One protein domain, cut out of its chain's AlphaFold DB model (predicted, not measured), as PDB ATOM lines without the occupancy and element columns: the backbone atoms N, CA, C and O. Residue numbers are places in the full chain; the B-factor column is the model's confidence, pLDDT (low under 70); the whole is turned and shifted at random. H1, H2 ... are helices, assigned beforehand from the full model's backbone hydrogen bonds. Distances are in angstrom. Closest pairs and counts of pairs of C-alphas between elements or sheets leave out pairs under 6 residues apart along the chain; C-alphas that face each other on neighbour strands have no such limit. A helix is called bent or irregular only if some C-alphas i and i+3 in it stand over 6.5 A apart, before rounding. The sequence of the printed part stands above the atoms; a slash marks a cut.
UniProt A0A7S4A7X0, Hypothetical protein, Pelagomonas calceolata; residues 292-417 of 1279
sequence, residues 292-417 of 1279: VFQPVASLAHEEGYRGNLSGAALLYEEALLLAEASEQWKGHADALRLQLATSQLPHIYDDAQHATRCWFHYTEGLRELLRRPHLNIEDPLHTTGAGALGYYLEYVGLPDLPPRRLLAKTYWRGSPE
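This is residues 292 to 417 of the 1279 residues of the protein "Hypothetical protein" of Pelagomonas calceolata (UniProt A0A7S4A7X0). Six mostly aligned helices make an elongated body in two groups: H4, the longest, with H5 and H6 forms a loose triangle, and H3, nearest the middle, joins H4 to H2 and H1. H1, H2 and H3 are an up-and-down bundle, each running against the one before it. The printed part has 126 residues with six named helices, H1 to H6 in order, and no named strand; the class is all helix. It is compact, with a radius of gyration of the C-alphas of 13.7 A, and spans 42 by 27 by 21 A.

H4, residues 352 to 371, is 28.4 A long and begins at C-alpha 352 (227.242, 244.133, 283.865). H3 is residues 330 to 342, H2 residues 309 to 324, 22.2 A long, and H1 residues 294 to 305, from C-alpha 294 (232.338, 235.736, 251.791). H5 is residues 388 to 396, and H6, residues 401 to 414, ends at C-alpha 414 (249.221, 239.345, 260.746). H3 and H5 are irregular: C-alphas 331 and 334 are 7.3 A apart, C-alphas 389 and 392 8.3 A.

H4 touches H3 with residues 361 to 369 alone, closest at the C-alphas of Ala 341 and Gly 365, 4.7 A, a hairpin at a shallow tilt of 24 degrees. H4 touches H6, closest at C-alphas 363 and 403, 5.6 A, and H5, closest at C-alphas 355 and 396, 5.4 A. H2 touches H3, closest at C-alphas 324 and 330, 4.7 A, and H1, closest at C-alphas 300 and 312, 4.1 A. H1 and H6 are apart. Every O i to N i+4 pair is within hydrogen-bond range in H1, H2, H4 and H6; H3 has 7 of 9, and H5 0 of 5, with 4 of 6 O i to N i+3 pairs.

C-alphas 327 and 352 are the farthest apart, 42.1 A. The printed part has no cut. The link H4 to H5, residues 372 to 387, is long. Residues 386 to 388 have pLDDT under 70.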
ATOM      1  N   VAL A 292     232.147 229.010 249.189       89.31
ATOM      2  CA  VAL A 292     232.605 230.414 249.204       89.31
ATOM      3  C   VAL A 292     232.149 231.058 250.515       89.31
ATOM      4  O   VAL A 292     230.951 231.084 250.798       89.31
ATOM      5  N   PHE A 293     233.086 231.554 251.326       93.25
ATOM      6  CA  PHE A 293     232.807 232.009 252.696       93.25
ATOM      7  C   PHE A 293     232.265 233.450 252.767       93.25
ATOM      8  O   PHE A 293     231.543 233.798 253.701       93.25
ATOM      9  N   GLN A 294     232.590 234.291 251.781       93.06
ATOM     10  CA  GLN A 294     232.338 235.736 251.791       93.06
ATOM     11  C   GLN A 294     230.853 236.123 252.008       93.06
ATOM     12  O   GLN A 294     230.597 237.020 252.818       93.06
ATOM     13  N   PRO A 295     229.841 235.455 251.400       95.06
ATOM     14  CA  PRO A 295     228.433 235.724 251.712       95.06
ATOM     15  C   PRO A 295     228.060 235.368 253.156       95.06
ATOM     16  O   PRO A 295     227.214 236.028 253.753       95.06
ATOM     17  N   VAL A 296     228.686 234.333 253.728       95.75
ATOM     18  CA  VAL A 296     228.411 233.856 255.090       95.75
ATOM     19  C   VAL A 296     228.992 234.826 256.120       95.75
ATOM     20  O   VAL A 296     228.266 235.266 257.008       95.75
ATOM     21  N   ALA A 297     230.242 235.263 255.934       94.12
ATOM     22  CA  ALA A 297     230.869 236.304 256.753       94.12
ATOM     23  C   ALA A 297     230.127 237.656 256.658       94.12
ATOM     24  O   ALA A 297     229.984 238.363 257.654       94.12
ATOM     25  N   SER A 298     229.570 237.993 255.490       93.94
ATOM     26  CA  SER A 298     228.750 239.207 255.322       93.94
ATOM     27  C   SER A 298     227.427 239.137 256.095       93.94
ATOM     28  O   SER A 298     226.995 240.120 256.699       93.94
ATOM     29  N   LEU A 299     226.791 237.959 256.136       94.50
ATOM     30  CA  LEU A 299     225.629 237.722 256.995       94.50
ATOM     31  C   LEU A 299     226.013 237.748 258.480       94.50
ATOM     32  O   LEU A 299     225.270 238.313 259.276       94.50
ATOM     33  N   ALA A 300     227.175 237.204 258.848       94.00
ATOM     34  CA  ALA A 300     227.693 237.252 260.213       94.00
ATOM     35  C   ALA A 300     227.894 238.700 260.702       94.00
ATOM     36  O   ALA A 300     227.504 239.043 261.818       94.00
ATOM     37  N   HIS A 301     228.431 239.572 259.839       91.25
ATOM     38  CA  HIS A 301     228.549 241.006 260.095       91.25
ATOM     39  C   HIS A 301     227.184 241.660 260.358       91.25
ATOM     40  O   HIS A 301     227.024 242.340 261.371       91.25
ATOM     41  N   GLU A 302     226.187 241.454 259.488       90.69
ATOM     42  CA  GLU A 302     224.873 242.097 259.647       90.69
ATOM     43  C   GLU A 302     224.088 241.548 260.850       90.69
ATOM     44  O   GLU A 302     223.482 242.331 261.577       90.69
ATOM     45  N   GLU A 303     224.120 240.239 261.123       90.62
ATOM     46  CA  GLU A 303     223.507 239.673 262.337       90.62
ATOM     47  C   GLU A 303     224.183 240.241 263.605       90.62
ATOM     48  O   GLU A 303     223.489 240.633 264.546       90.62
ATOM     49  N   GLY A 304     225.513 240.407 263.607       89.12
ATOM     50  CA  GLY A 304     226.254 241.043 264.704       89.12
ATOM     51  C   GLY A 304     225.911 242.527 264.884       89.12
ATOM     52  O   GLY A 304     225.640 242.969 266.002       89.12
ATOM     53  N   TYR A 305     225.814 243.288 263.787       86.62
ATOM     54  CA  TYR A 305     225.356 244.684 263.797       86.62
ATOM     55  C   TYR A 305     223.933 244.824 264.369       86.62
ATOM     56  O   TYR A 305     223.636 245.742 265.133       86.62
ATOM     57  N   ARG A 306     223.058 243.859 264.066       86.19
ATOM     58  CA  ARG A 306     221.695 243.754 264.614       86.19
ATOM     59  C   ARG A 306     221.648 243.283 266.077       86.19
ATOM     60  O   ARG A 306     220.567 243.225 266.654       86.19
ATOM     61  N   GLY A 307     222.793 242.965 266.690       84.31
ATOM     62  CA  GLY A 307     222.913 242.498 268.077       84.31
ATOM     63  C   GLY A 307     222.709 240.990 268.274       84.31
ATOM     64  O   GLY A 307     222.721 240.515 269.408       84.31
ATOM     65  N   ASN A 308     222.546 240.213 267.201       87.50
ATOM     66  CA  ASN A 308     222.413 238.756 267.246       87.50
ATOM     67  C   ASN A 308     223.800 238.088 267.308       87.50
ATOM     68  O   ASN A 308     224.248 237.463 266.346       87.50
ATOM     69  N   LEU A 309     224.494 238.238 268.440       84.75
ATOM     70  CA  LEU A 309     225.885 237.785 268.586       84.75
ATOM     71  C   LEU A 309     226.052 236.277 268.382       84.75
ATOM     72  O   LEU A 309     226.992 235.850 267.720       84.75
ATOM     73  N   SER A 310     225.130 235.462 268.899       85.69
ATOM     74  CA  SER A 310     225.176 234.006 268.716       85.69
ATOM     75  C   SER A 310     224.960 233.607 267.252       85.69
ATOM     76  O   SER A 310     225.617 232.691 266.769       85.69
ATOM     77  N   GLY A 311     224.089 234.317 266.523       90.00
ATOM     78  CA  GLY A 311     223.942 234.144 265.077       90.00
ATOM     79  C   GLY A 311     225.195 234.566 264.308       90.00
ATOM     80  O   GLY A 311     225.627 233.843 263.415       90.00
ATOM     81  N   ALA A 312     225.812 235.688 264.685       92.12
ATOM     82  CA  ALA A 312     227.070 236.150 264.105       92.12
ATOM     83  C   ALA A 312     228.210 235.143 264.326       92.12
ATOM     84  O   ALA A 312     228.890 234.780 263.372       92.12
ATOM     85  N   ALA A 313     228.374 234.645 265.555       89.94
ATOM     86  CA  ALA A 313     229.400 233.668 265.906       89.94
ATOM     87  C   ALA A 313     229.269 232.382 265.074       89.94
ATOM     88  O   ALA A 313     230.211 232.016 264.379       89.94
ATOM     89  N   LEU A 314     228.076 231.774 265.038       93.38
ATOM     90  CA  LEU A 314     227.805 230.569 264.240       93.38
ATOM     91  C   LEU A 314     228.067 230.776 262.735       93.38
ATOM     92  O   LEU A 314     228.504 229.857 262.047       93.38
ATOM     93  N   LEU A 315     227.811 231.979 262.207       95.50
ATOM     94  CA  LEU A 315     228.074 232.305 260.802       95.50
ATOM     95  C   LEU A 315     229.564 232.567 260.523       95.50
ATOM     96  O   LEU A 315     230.038 232.197 259.451       95.50
ATOM     97  N   TYR A 316     230.321 233.147 261.460       94.75
ATOM     98  CA  TYR A 316     231.781 233.239 261.334       94.75
ATOM     99  C   TYR A 316     232.464 231.875 261.514       94.75
ATOM    100  O   TYR A 316     233.436 231.602 260.815       94.75
ATOM    101  N   GLU A 317     231.942 230.991 262.368       94.88
ATOM    102  CA  GLU A 317     232.380 229.591 262.479       94.88
ATOM    103  C   GLU A 317     232.123 228.817 261.175       94.88
ATOM    104  O   GLU A 317     233.020 228.143 260.668       94.88
ATOM    105  N   GLU A 318     230.939 228.961 260.566       95.38
ATOM    106  CA  GLU A 318     230.638 228.390 259.246       95.38
ATOM    107  C   GLU A 318     231.563 228.956 258.155       95.38
ATOM    108  O   GLU A 318     232.125 228.199 257.363       95.38
ATOM    109  N   ALA A 319     231.774 230.275 258.129       95.44
ATOM    110  CA  ALA A 319     232.683 230.919 257.184       95.44
ATOM    111  C   ALA A 319     234.139 230.441 257.359       95.44
ATOM    112  O   ALA A 319     234.819 230.180 256.367       95.44
ATOM    113  N   LEU A 320     234.599 230.271 258.603       94.88
ATOM    114  CA  LEU A 320     235.917 229.728 258.939       94.88
ATOM    115  C   LEU A 320     236.077 228.289 258.434       94.88
ATOM    116  O   LEU A 320     237.067 227.988 257.769       94.88
ATOM    117  N   LEU A 321     235.088 227.422 258.669       95.31
ATOM    118  CA  LEU A 321     235.094 226.043 258.169       95.31
ATOM    119  C   LEU A 321     235.122 225.985 256.631       95.31
ATOM    120  O   LEU A 321     235.848 225.168 256.065       95.31
ATOM    121  N   LEU A 322     234.384 226.868 255.949       94.19
ATOM    122  CA  LEU A 322     234.416 226.989 254.484       94.19
ATOM    123  C   LEU A 322     235.778 227.479 253.965       94.19
ATOM    124  O   LEU A 322     236.231 227.021 252.915       94.19
ATOM    125  N   ALA A 323     236.440 228.384 254.691       92.88
ATOM    126  CA  ALA A 323     237.771 228.865 254.338       92.88
ATOM    127  C   ALA A 323     238.851 227.791 254.550       92.88
ATOM    128  O   ALA A 323     239.664 227.558 253.660       92.88
ATOM    129  N   GLU A 324     238.841 227.086 255.686       92.00
ATOM    130  CA  GLU A 324     239.835 226.048 256.000       92.00
ATOM    131  C   GLU A 324     239.673 224.776 255.153       92.00
ATOM    132  O   GLU A 324     240.663 224.094 254.883       92.00
ATOM    133  N   ALA A 325     238.463 224.484 254.664       90.81
ATOM    134  CA  ALA A 325     238.202 223.391 253.725       90.81
ATOM    135  C   ALA A 325     238.644 223.678 252.272       90.81
ATOM    136  O   ALA A 325     238.595 222.775 251.434       90.81
ATOM    137  N   SER A 326     239.059 224.910 251.950       88.25
ATOM    138  CA  SER A 326     239.416 225.336 250.593       88.25
ATOM    139  C   SER A 326     240.851 225.854 250.526       88.25
ATOM    140  O   SER A 326     241.152 226.923 251.048       88.25
ATOM    141  N   GLU A 327     241.732 225.173 249.787       84.75
ATOM    142  CA  GLU A 327     243.109 225.648 249.548       84.75
ATOM    143  C   GLU A 327     243.170 227.031 248.855       84.75
ATOM    144  O   GLU A 327     244.205 227.685 248.909       84.75
ATOM    145  N   GLN A 328     242.072 227.512 248.250       83.50
ATOM    146  CA  GLN A 328     241.967 228.882 247.723       83.50
ATOM    147  C   GLN A 328     241.735 229.934 248.826       83.50
ATOM    148  O   GLN A 328     242.169 231.072 248.680       83.50
ATOM    149  N   TRP A 329     241.035 229.581 249.909       85.94
ATOM    150  CA  TRP A 329     240.566 230.527 250.936       85.94
ATOM    151  C   TRP A 329     241.260 230.367 252.295       85.94
ATOM    152  O   TRP A 329     241.133 231.230 253.159       85.94
ATOM    153  N   LYS A 330     242.034 229.297 252.474       84.06
ATOM    154  CA  LYS A 330     242.753 228.909 253.697       84.06
ATOM    155  C   LYS A 330     243.592 230.027 254.329       84.06
ATOM    156  O   LYS A 330     243.672 230.106 255.552       84.06
ATOM    157  N   GLY A 331     244.164 230.920 253.518       84.69
ATOM    158  CA  GLY A 331     244.908 232.096 253.989       84.69
ATOM    159  C   GLY A 331     244.061 233.106 254.778       84.69
ATOM    160  O   GLY A 331     244.573 233.764 255.682       84.69
ATOM    161  N   HIS A 332     242.748 233.159 254.526       89.94
ATOM    162  CA  HIS A 332     241.798 234.066 255.183       89.94
ATOM    163  C   HIS A 332     241.257 233.526 256.524       89.94
ATOM    164  O   HIS A 332     240.503 234.219 257.211       89.94
ATOM    165  N   ALA A 333     241.621 232.304 256.930       92.25
ATOM    166  CA  ALA A 333     241.095 231.672 258.144       92.25
ATOM    167  C   ALA A 333     241.363 232.496 259.421       92.25
ATOM    168  O   ALA A 333     240.528 232.548 260.323       92.25
ATOM    169  N   ASP A 334     242.493 233.199 259.497       93.12
ATOM    170  CA  ASP A 334     242.837 233.983 260.689       93.12
ATOM    171  C   ASP A 334     242.198 235.382 260.693       93.12
ATOM    172  O   ASP A 334     241.869 235.898 261.762       93.12
ATOM    173  N   ALA A 335     241.884 235.934 259.518       92.50
ATOM    174  CA  ALA A 335     240.991 237.085 259.382       92.50
ATOM    175  C   ALA A 335     239.561 236.756 259.862       92.50
ATOM    176  O   ALA A 335     238.946 237.546 260.577       92.50
ATOM    177  N   LEU A 336     239.055 235.558 259.546       93.56
ATOM    178  CA  LEU A 336     237.742 235.081 260.005       93.56
ATOM    179  C   LEU A 336     237.710 234.818 261.518       93.56
ATOM    180  O   LEU A 336     236.739 235.174 262.184       93.56
ATOM    181  N   ARG A 337     238.795 234.282 262.092       92.62
ATOM    182  CA  ARG A 337     238.976 234.190 263.554       92.62
ATOM    183  C   ARG A 337     238.985 235.565 264.229       92.62
ATOM    184  O   ARG A 337     238.394 235.717 265.295       92.62
ATOM    185  N   LEU A 338     239.611 236.571 263.615       93.25
ATOM    186  CA  LEU A 338     239.604 237.945 264.125       93.25
ATOM    187  C   LEU A 338     238.202 238.570 264.077       93.25
ATOM    188  O   LEU A 338     237.777 239.205 265.043       93.25
ATOM    189  N   GLN A 339     237.443 238.332 263.008       92.62
ATOM    190  CA  GLN A 339     236.039 238.740 262.927       92.62
ATOM    191  C   GLN A 339     235.167 238.039 263.986       92.62
ATOM    192  O   GLN A 339     234.389 238.712 264.659       92.62
ATOM    193  N   LEU A 340     235.349 236.729 264.206       91.12
ATOM    194  CA  LEU A 340     234.665 235.960 265.257       91.12
ATOM    195  C   LEU A 340     234.977 236.486 266.668       91.12
ATOM    196  O   LEU A 340     234.073 236.626 267.492       91.12
ATOM    197  N   ALA A 341     236.245 236.794 266.957       87.25
ATOM    198  CA  ALA A 341     236.669 237.355 268.241       87.25
ATOM    199  C   ALA A 341     236.103 238.768 268.464       87.25
ATOM    200  O   ALA A 341     235.569 239.080 269.528       87.25
ATOM    201  N   THR A 342     236.177 239.625 267.443       87.44
ATOM    202  CA  THR A 342     235.703 241.012 267.539       87.44
ATOM    203  C   THR A 342     234.176 241.118 267.564       87.44
ATOM    204  O   THR A 342     233.646 242.027 268.201       87.44
ATOM    205  N   SER A 343     233.442 240.170 266.967       87.19
ATOM    206  CA  SER A 343     231.972 240.152 266.974       87.19
ATOM    207  C   SER A 343     231.332 239.834 268.332       87.19
ATOM    208  O   SER A 343     230.111 239.772 268.407       87.19
ATOM    209  N   GLN A 344     232.110 239.626 269.399       80.44
ATOM    210  CA  GLN A 344     231.592 239.329 270.745       80.44
ATOM    211  C   GLN A 344     231.166 240.578 271.546       80.44
ATOM    212  O   GLN A 344     230.769 240.452 272.705       80.44
ATOM    213  N   LEU A 345     231.236 241.782 270.959       85.94
ATOM    214  CA  LEU A 345     230.786 243.035 271.578       85.94
ATOM    215  C   LEU A 345     229.364 243.410 271.099       85.94
ATOM    216  O   LEU A 345     229.191 243.736 269.924       85.94
ATOM    217  N   PRO A 346     228.338 243.392 271.971       86.69
ATOM    218  CA  PRO A 346     227.001 243.865 271.641       86.69
ATOM    219  C   PRO A 346     226.906 245.387 271.759       86.69
ATOM    220  O   PRO A 346     227.569 246.014 272.578       86.69
ATOM    221  N   HIS A 347     225.975 245.964 271.003       88.69
ATOM    222  CA  HIS A 347     225.614 247.378 271.109       88.69
ATOM    223  C   HIS A 347     224.827 247.687 272.396       88.69
ATOM    224  O   HIS A 347     224.795 248.830 272.830       88.69
ATOM    225  N   ILE A 348     224.164 246.691 272.997       91.62
ATOM    226  CA  ILE A 348     223.390 246.821 274.240       91.62
ATOM    227  C   ILE A 348     223.674 245.587 275.102       91.62
ATOM    228  O   ILE A 348     223.337 244.469 274.716       91.62
ATOM    229  N   TYR A 349     224.289 245.785 276.266       90.75
ATOM    230  CA  TYR A 349     224.554 244.719 277.237       90.75
ATOM    231  C   TYR A 349     223.303 244.409 278.068       90.75
ATOM    232  O   TYR A 349     222.613 245.333 278.504       90.75
ATOM    233  N   ASP A 350     223.032 243.125 278.331       89.19
ATOM    234  CA  ASP A 350     221.903 242.685 279.172       89.19
ATOM    235  C   ASP A 350     222.095 242.989 280.665       89.19
ATOM    236  O   ASP A 350     221.113 243.264 281.356       89.19
ATOM    237  N   ASP A 351     223.335 242.889 281.149       85.81
ATOM    238  CA  ASP A 351     223.757 243.041 282.544       85.81
ATOM    239  C   ASP A 351     225.287 243.292 282.611       85.81
ATOM    240  O   ASP A 351     226.004 243.041 281.637       85.81
ATOM    241  N   ALA A 352     225.813 243.797 283.733       80.00
ATOM    242  CA  ALA A 352     227.242 244.133 283.865       80.00
ATOM    243  C   ALA A 352     228.182 242.904 283.823       80.00
ATOM    244  O   ALA A 352     229.353 243.006 283.439       80.00
ATOM    245  N   GLN A 353     227.682 241.706 284.150       76.69
ATOM    246  CA  GLN A 353     228.436 240.466 283.957       76.69
ATOM    247  C   GLN A 353     228.467 240.077 282.471       76.69
ATOM    248  O   GLN A 353     229.478 239.547 282.020       76.69
ATOM    249  N   HIS A 354     227.416 240.361 281.692       81.50
ATOM    250  CA  HIS A 354     227.428 240.227 280.231       81.50
ATOM    251  C   HIS A 354     228.487 241.153 279.623       81.50
ATOM    252  O   HIS A 354     229.341 240.665 278.888       81.50
ATOM    253  N   ALA A 355     228.531 242.432 280.017       80.44
ATOM    254  CA  ALA A 355     229.594 243.356 279.599       80.44
ATOM    255  C   ALA A 355     231.001 242.810 279.916       80.44
ATOM    256  O   ALA A 355     231.850 242.699 279.026       80.44
ATOM    257  N   THR A 356     231.209 242.346 281.153       76.06
ATOM    258  CA  THR A 356     232.472 241.724 281.586       76.06
ATOM    259  C   THR A 356     232.835 240.479 280.758       76.06
ATOM    260  O   THR A 356     233.990 240.329 280.354       76.06
ATOM    261  N   ARG A 357     231.867 239.596 280.461       77.56
ATOM    262  CA  ARG A 357     232.068 238.406 279.610       77.56
ATOM    263  C   ARG A 357     232.444 238.792 278.178       77.56
ATOM    264  O   ARG A 357     233.378 238.212 277.636       77.56
ATOM    265  N   CYS A 358     231.775 239.777 277.580       79.75
ATOM    266  CA  CYS A 358     232.052 240.243 276.218       79.75
ATOM    267  C   CYS A 358     233.484 240.767 276.062       79.75
ATOM    268  O   CYS A 358     234.205 240.320 275.171       79.75
ATOM    269  N   TRP A 359     233.928 241.648 276.965       81.88
ATOM    270  CA  TRP A 359     235.314 242.136 277.000       81.88
ATOM    271  C   TRP A 359     236.303 240.988 277.198       81.88
ATOM    272  O   TRP A 359     237.328 240.935 276.522       81.88
ATOM    273  N   PHE A 360     235.988 240.022 278.063       73.62
ATOM    274  CA  PHE A 360     236.849 238.861 278.259       73.62
ATOM    275  C   PHE A 360     236.984 238.003 276.988       73.62
ATOM    276  O   PHE A 360     238.108 237.753 276.554       73.62
ATOM    277  N   HIS A 361     235.873 237.613 276.352       74.31
ATOM    278  CA  HIS A 361     235.883 236.793 275.133       74.31
ATOM    279  C   HIS A 361     236.537 237.505 273.943       74.31
ATOM    280  O   HIS A 361     237.368 236.903 273.266       74.31
ATOM    281  N   TYR A 362     236.228 238.791 273.736       82.94
ATOM    282  CA  TYR A 362     236.904 239.638 272.749       82.94
ATOM    283  C   TYR A 362     238.422 239.579 272.937       82.94
ATOM    284  O   TYR A 362     239.184 239.360 271.991       82.94
ATOM    285  N   THR A 363     238.870 239.740 274.184       77.38
ATOM    286  CA  THR A 363     240.295 239.882 274.453       77.38
ATOM    287  C   THR A 363     241.035 238.538 274.462       77.38
ATOM    288  O   THR A 363     242.167 238.501 273.988       77.38
ATOM    289  N   GLU A 364     240.422 237.425 274.893       72.62
ATOM    290  CA  GLU A 364     240.995 236.081 274.689       72.62
ATOM    291  C   GLU A 364     241.076 235.682 273.217       72.62
ATOM    292  O   GLU A 364     242.118 235.170 272.820       72.62
ATOM    293  N   GLY A 365     240.086 235.994 272.375       77.38
ATOM    294  CA  GLY A 365     240.175 235.684 270.941       77.38
ATOM    295  C   GLY A 365     241.378 236.354 270.252       77.38
ATOM    296  O   GLY A 365     242.089 235.720 269.469       77.38
ATOM    297  N   LEU A 366     241.695 237.603 270.622       82.56
ATOM    298  CA  LEU A 366     242.923 238.287 270.181       82.56
ATOM    299  C   LEU A 366     244.204 237.614 270.705       82.56
ATOM    300  O   LEU A 366     245.224 237.573 270.015       82.56
ATOM    301  N   ARG A 367     244.172 237.060 271.921       73.94
ATOM    302  CA  ARG A 367     245.320 236.363 272.525       73.94
ATOM    303  C   ARG A 367     245.526 234.987 271.911       73.94
ATOM    304  O   ARG A 367     246.664 234.611 271.667       73.94
ATOM    305  N   GLU A 368     244.461 234.258 271.596       76.50
ATOM    306  CA  GLU A 368     244.522 233.000 270.847       76.50
ATOM    307  C   GLU A 368     245.129 233.209 269.458       76.50
ATOM    308  O   GLU A 368     246.049 232.479 269.092       76.50
ATOM    309  N   LEU A 369     244.724 234.261 268.736       81.12
ATOM    310  CA  LEU A 369     245.366 234.677 267.483       81.12
ATOM    311  C   LEU A 369     246.863 234.965 267.663       81.12
ATOM    312  O   LEU A 369     247.689 234.458 266.903       81.12
ATOM    313  N   LEU A 370     247.239 235.711 268.704       80.00
ATOM    314  CA  LEU A 370     248.642 236.016 269.004       80.00
ATOM    315  C   LEU A 370     249.455 234.816 269.524       80.00
ATOM    316  O   LEU A 370     250.677 234.831 269.380       80.00
ATOM    317  N   ARG A 371     248.817 233.764 270.058       78.88
ATOM    318  CA  ARG A 371     249.458 232.493 270.453       78.88
ATOM    319  C   ARG A 371     249.776 231.586 269.250       78.88
ATOM    320  O   ARG A 371     250.617 230.699 269.379       78.88
ATOM    321  N   ARG A 372     249.158 231.789 268.076       80.62
ATOM    322  CA  ARG A 372     249.438 230.990 266.860       80.62
ATOM    323  C   ARG A 372     250.882 231.213 266.375       80.62
ATOM    324  O   ARG A 372     251.350 232.352 266.412       80.62
ATOM    325  N   PRO A 373     251.608 230.190 265.879       76.19
ATOM    326  CA  PRO A 373     252.980 230.357 265.374       76.19
ATOM    327  C   PRO A 373     253.021 231.114 264.038       76.19
ATOM    328  O   PRO A 373     253.909 231.936 263.816       76.19
ATOM    329  N   HIS A 374     252.010 230.902 263.197       83.19
ATOM    330  CA  HIS A 374     251.757 231.646 261.970       83.19
ATOM    331  C   HIS A 374     250.410 232.358 262.120       83.19
ATOM    332  O   HIS A 374     249.452 231.756 262.601       83.19
ATOM    333  N   LEU A 375     250.373 233.633 261.748       87.69
ATOM    334  CA  LEU A 375     249.202 234.501 261.784       87.69
ATOM    335  C   LEU A 375     249.217 235.286 260.470       87.69
ATOM    336  O   LEU A 375     250.245 235.878 260.149       87.69
ATOM    337  N   ASN A 376     248.123 235.250 259.715       90.81
ATOM    338  CA  ASN A 376     248.049 235.812 258.366       90.81
ATOM    339  C   ASN A 376     246.742 236.592 258.184       90.81
ATOM    340  O   ASN A 376     245.656 236.045 258.364       90.81
ATOM    341  N   ILE A 377     246.856 237.875 257.858       91.62
ATOM    342  CA  ILE A 377     245.743 238.795 257.616       91.62
ATOM    343  C   ILE A 377     246.093 239.553 256.330       91.62
ATOM    344  O   ILE A 377     246.786 240.570 256.365       91.62
ATOM    345  N   GLU A 378     245.669 238.991 255.196       85.25
ATOM    346  CA  GLU A 378     246.066 239.419 253.841       85.25
ATOM    347  C   GLU A 378     245.531 240.808 253.476       85.25
ATOM    348  O   GLU A 378     246.249 241.596 252.871       85.25
ATOM    349  N   ASP A 379     244.299 241.108 253.891       86.12
ATOM    350  CA  ASP A 379     243.652 242.414 253.760       86.12
ATOM    351  C   ASP A 379     243.033 242.791 255.121       86.12
ATOM    352  O   ASP A 379     242.057 242.161 255.551       86.12
ATOM    353  N   PRO A 380     243.583 243.791 255.836       90.69
ATOM    354  CA  PRO A 380     243.064 244.220 257.126       90.69
ATOM    355  C   PRO A 380     241.793 245.080 257.003       90.69
ATOM    356  O   PRO A 380     240.949 245.025 257.901       90.69
ATOM    357  N   LEU A 381     241.588 245.817 255.900       88.06
ATOM    358  CA  LEU A 381     240.411 246.680 255.695       88.06
ATOM    359  C   LEU A 381     239.107 245.875 255.754       88.06
ATOM    360  O   LEU A 381     238.126 246.335 256.340       88.06
ATOM    361  N   HIS A 382     239.117 244.655 255.215       83.19
ATOM    362  CA  HIS A 382     237.952 243.769 255.186       83.19
ATOM    363  C   HIS A 382     237.728 242.954 256.478       83.19
ATOM    364  O   HIS A 382     236.738 242.227 256.583       83.19
ATOM    365  N   THR A 383     238.579 243.085 257.504       87.19
ATOM    366  CA  THR A 383     238.480 242.289 258.752       87.19
ATOM    367  C   THR A 383     237.703 242.943 259.899       87.19
ATOM    368  O   THR A 383     237.454 242.291 260.911       87.19
ATOM    369  N   THR A 384     237.286 244.205 259.775       79.19
ATOM    370  CA  THR A 384     236.812 245.012 260.920       79.19
ATOM    371  C   THR A 384     235.529 244.507 261.595       79.19
ATOM    372  O   THR A 384     235.299 244.807 262.770       79.19
ATOM    373  N   GLY A 385     234.730 243.700 260.884       74.81
ATOM    374  CA  GLY A 385     233.630 242.911 261.442       74.81
ATOM    375  C   GLY A 385     232.513 243.743 262.083       74.81
ATOM    376  O   GLY A 385     232.370 244.937 261.830       74.81
ATOM    377  N   ALA A 386     231.702 243.097 262.923       69.12
ATOM    378  CA  ALA A 386     230.684 243.788 263.723       69.12
ATOM    379  C   ALA A 386     231.287 244.520 264.943       69.12
ATOM    380  O   ALA A 386     230.668 245.436 265.477       69.12
ATOM    381  N   GLY A 387     232.500 244.137 265.367       62.25
ATOM    382  CA  GLY A 387     233.212 244.735 266.502       62.25
ATOM    383  C   GLY A 387     233.897 246.073 266.212       62.25
ATOM    384  O   GLY A 387     234.462 246.659 267.133       62.25
ATOM    385  N   ALA A 388     233.868 246.542 264.956       63.69
ATOM    386  CA  ALA A 388     234.274 247.883 264.530       63.69
ATOM    387  C   ALA A 388     235.611 248.355 265.139       63.69
ATOM    388  O   ALA A 388     235.672 249.386 265.799       63.69
ATOM    389  N   LEU A 389     236.682 247.569 264.969       79.81
ATOM    390  CA  LEU A 389     238.034 247.895 265.471       79.81
ATOM    391  C   LEU A 389     238.115 248.195 266.984       79.81
ATOM    392  O   LEU A 389     238.981 248.938 267.449       79.81
ATOM    393  N   GLY A 390     237.211 247.601 267.765       79.81
ATOM    394  CA  GLY A 390     237.137 247.824 269.204       79.81
ATOM    395  C   GLY A 390     236.430 249.124 269.597       79.81
ATOM    396  O   GLY A 390     236.428 249.447 270.776       79.81
ATOM    397  N   TYR A 391     235.788 249.843 268.666       86.12
ATOM    398  CA  TYR A 391     235.001 251.058 268.941       86.12
ATOM    399  C   TYR A 391     234.062 250.904 270.152       86.12
ATOM    400  O   TYR A 391     233.927 251.826 270.952       86.12
ATOM    401  N   TYR A 392     233.454 249.725 270.328       86.69
ATOM    402  CA  TYR A 392     232.506 249.469 271.415       86.69
ATOM    403  C   TYR A 392     233.133 249.120 272.781       86.69
ATOM    404  O   TYR A 392     232.402 248.998 273.760       86.69
ATOM    405  N   LEU A 393     234.461 248.972 272.881       86.31
ATOM    406  CA  LEU A 393     235.149 248.583 274.123       86.31
ATOM    407  C   LEU A 393     235.009 249.623 275.243       86.31
ATOM    408  O   LEU A 393     234.819 249.249 276.399       86.31
ATOM    409  N   GLU A 394     235.045 250.914 274.903       86.25
ATOM    410  CA  GLU A 394     234.933 252.030 275.859       86.25
ATOM    411  C   GLU A 394     233.624 251.954 276.678       86.25
ATOM    412  O   GLU A 394     233.605 252.232 277.879       86.25
ATOM    413  N   TYR A 395     232.531 251.499 276.049       88.06
ATOM    414  CA  TYR A 395     231.194 251.410 276.652       88.06
ATOM    415  C   TYR A 395     231.002 250.209 277.594       88.06
ATOM    416  O   TYR A 395     229.974 250.124 278.266       88.06
ATOM    417  N   VAL A 396     231.977 249.294 277.679       84.38
ATOM    418  CA  VAL A 396     231.931 248.125 278.577       84.38
ATOM    419  C   VAL A 396     232.005 248.530 280.053       84.38
ATOM    420  O   VAL A 396     231.469 247.822 280.898       84.38
ATOM    421  N   GLY A 397     232.694 249.625 280.384       78.75
ATOM    422  CA  GLY A 397     233.007 249.977 281.778       78.75
ATOM    423  C   GLY A 397     234.252 249.265 282.318       78.75
ATOM    424  O   GLY A 397     234.383 249.061 283.523       78.75
ATOM    425  N   LEU A 398     235.164 248.861 281.428       76.31
ATOM    426  CA  LEU A 398     236.453 248.236 281.736       76.31
ATOM    427  C   LEU A 398     237.574 248.917 280.922       76.31
ATOM    428  O   LEU A 398     237.270 249.525 279.898       76.31
ATOM    429  N   PRO A 399     238.858 248.803 281.326       73.44
ATOM    430  CA  PRO A 399     239.966 249.462 280.627       73.44
ATOM    431  C   PRO A 399     240.055 249.106 279.132       73.44
ATOM    432  O   PRO A 399     240.071 247.923 278.770       73.44
ATOM    433  N   ASP A 400     240.154 250.135 278.283       78.88
ATOM    434  CA  ASP A 400     240.219 250.025 276.814       78.88
ATOM    435  C   ASP A 400     241.647 249.729 276.314       78.88
ATOM    436  O   ASP A 400     241.854 248.914 275.414       78.88
ATOM    437  N   LEU A 401     242.672 250.310 276.951       82.38
ATOM    438  CA  LEU A 401     244.066 250.173 276.517       82.38
ATOM    439  C   LEU A 401     244.547 248.706 276.348       82.38
ATOM    440  O   LEU A 401     245.176 248.414 275.323       82.38
ATOM    441  N   PRO A 402     244.263 247.753 277.266       78.62
ATOM    442  CA  PRO A 402     244.707 246.363 277.109       78.62
ATOM    443  C   PRO A 402     244.161 245.644 275.852       78.62
ATOM    444  O   PRO A 402     244.978 245.096 275.103       78.62
ATOM    445  N   PRO A 403     242.841 245.627 275.553       81.06
ATOM    446  CA  PRO A 403     242.336 245.079 274.292       81.06
ATOM    447  C   PRO A 403     242.761 245.871 273.048       81.06
ATOM    448  O   PRO A 403     243.024 245.244 272.019       81.06
ATOM    449  N   ARG A 404     242.906 247.205 273.112       87.38
ATOM    450  CA  ARG A 404     243.391 248.018 271.974       87.38
ATOM    451  C   ARG A 404     244.807 247.637 271.552       87.38
ATOM    452  O   ARG A 404     245.040 247.350 270.379       87.38
ATOM    453  N   ARG A 405     245.737 247.546 272.509       84.31
ATOM    454  CA  ARG A 405     247.131 247.114 272.271       84.31
ATOM    455  C   ARG A 405     247.201 245.709 271.667       84.31
ATOM    456  O   ARG A 405     248.033 245.449 270.802       84.31
ATOM    457  N   LEU A 406     246.317 244.800 272.085       82.94
ATOM    458  CA  LEU A 406     246.232 243.453 271.515       82.94
ATOM    459  C   LEU A 406     245.689 243.445 270.087       82.94
ATOM    460  O   LEU A 406     246.237 242.727 269.249       82.94
ATOM    461  N   LEU A 407     244.663 244.248 269.793       90.25
ATOM    462  CA  LEU A 407     244.119 244.390 268.444       90.25
ATOM    463  C   LEU A 407     245.202 244.925 267.499       90.25
ATOM    464  O   LEU A 407     245.489 244.308 266.473       90.25
ATOM    465  N   ALA A 408     245.877 246.005 267.902       90.19
ATOM    466  CA  ALA A 408     246.987 246.583 267.156       90.19
ATOM    467  C   ALA A 408     248.119 245.569 266.922       90.19
ATOM    468  O   ALA A 408     248.575 245.399 265.793       90.19
ATOM    469  N   LYS A 409     248.527 244.820 267.955       86.69
ATOM    470  CA  LYS A 409     249.572 243.788 267.840       86.69
ATOM    471  C   LYS A 409     249.156 242.600 266.964       86.69
ATOM    472  O   LYS A 409     250.005 242.024 266.284       86.69
ATOM    473  N   THR A 410     247.869 242.250 266.949       89.25
ATOM    474  CA  THR A 410     247.306 241.206 266.071       89.25
ATOM    475  C   THR A 410     247.427 241.615 264.612       89.25
ATOM    476  O   THR A 410     248.011 240.877 263.821       89.25
ATOM    477  N   TYR A 411     246.978 242.826 264.275       92.00
ATOM    478  CA  TYR A 411     247.149 243.388 262.938       92.00
ATOM    479  C   TYR A 411     248.616 243.519 262.542       92.00
ATOM    480  O   TYR A 411     249.011 243.053 261.478       92.00
ATOM    481  N   TRP A 412     249.450 244.071 263.423       87.62
ATOM    482  CA  TRP A 412     250.871 244.280 263.157       87.62
ATOM    483  C   TRP A 412     251.638 243.001 262.810       87.62
ATOM    484  O   TRP A 412     252.559 243.003 261.988       87.62
ATOM    485  N   ARG A 413     251.273 241.899 263.470       87.25
ATOM    486  CA  ARG A 413     251.882 240.591 263.243       87.25
ATOM    487  C   ARG A 413     251.256 239.854 262.056       87.25
ATOM    488  O   ARG A 413     251.979 239.120 261.391       87.25
ATOM    489  N   GLY A 414     249.957 240.031 261.810       89.31
ATOM    490  CA  GLY A 414     249.221 239.345 260.746       89.31
ATOM    491  C   GLY A 414     249.318 239.988 259.360       89.31
ATOM    492  O   GLY A 414     249.265 239.261 258.374       89.31
ATOM    493  N   SER A 415     249.487 241.312 259.271       91.00
ATOM    494  CA  SER A 415     249.489 242.078 258.013       91.00
ATOM    495  C   SER A 415     250.846 242.757 257.767       91.00
ATOM    496  O   SER A 415     251.040 243.910 258.167       91.00
ATOM    497  N   PRO A 416     251.805 242.098 257.080       86.38
ATOM    498  CA  PRO A 416     253.106 242.689 256.754       86.38
ATOM    499  C   PRO A 416     253.010 244.001 255.969       86.38
ATOM    500  O   PRO A 416     253.870 244.864 256.113       86.38
ATOM    501  N   GLU A 417     251.953 244.191 255.177       85.56
ATOM    502  CA  GLU A 417     251.751 245.425 254.418       85.56
ATOM    503  C   GLU A 417     251.447 246.657 255.288       85.56
ATOM    504  O   GLU A 417     251.549 247.774 254.791       85.56
TER     505      GLU A 417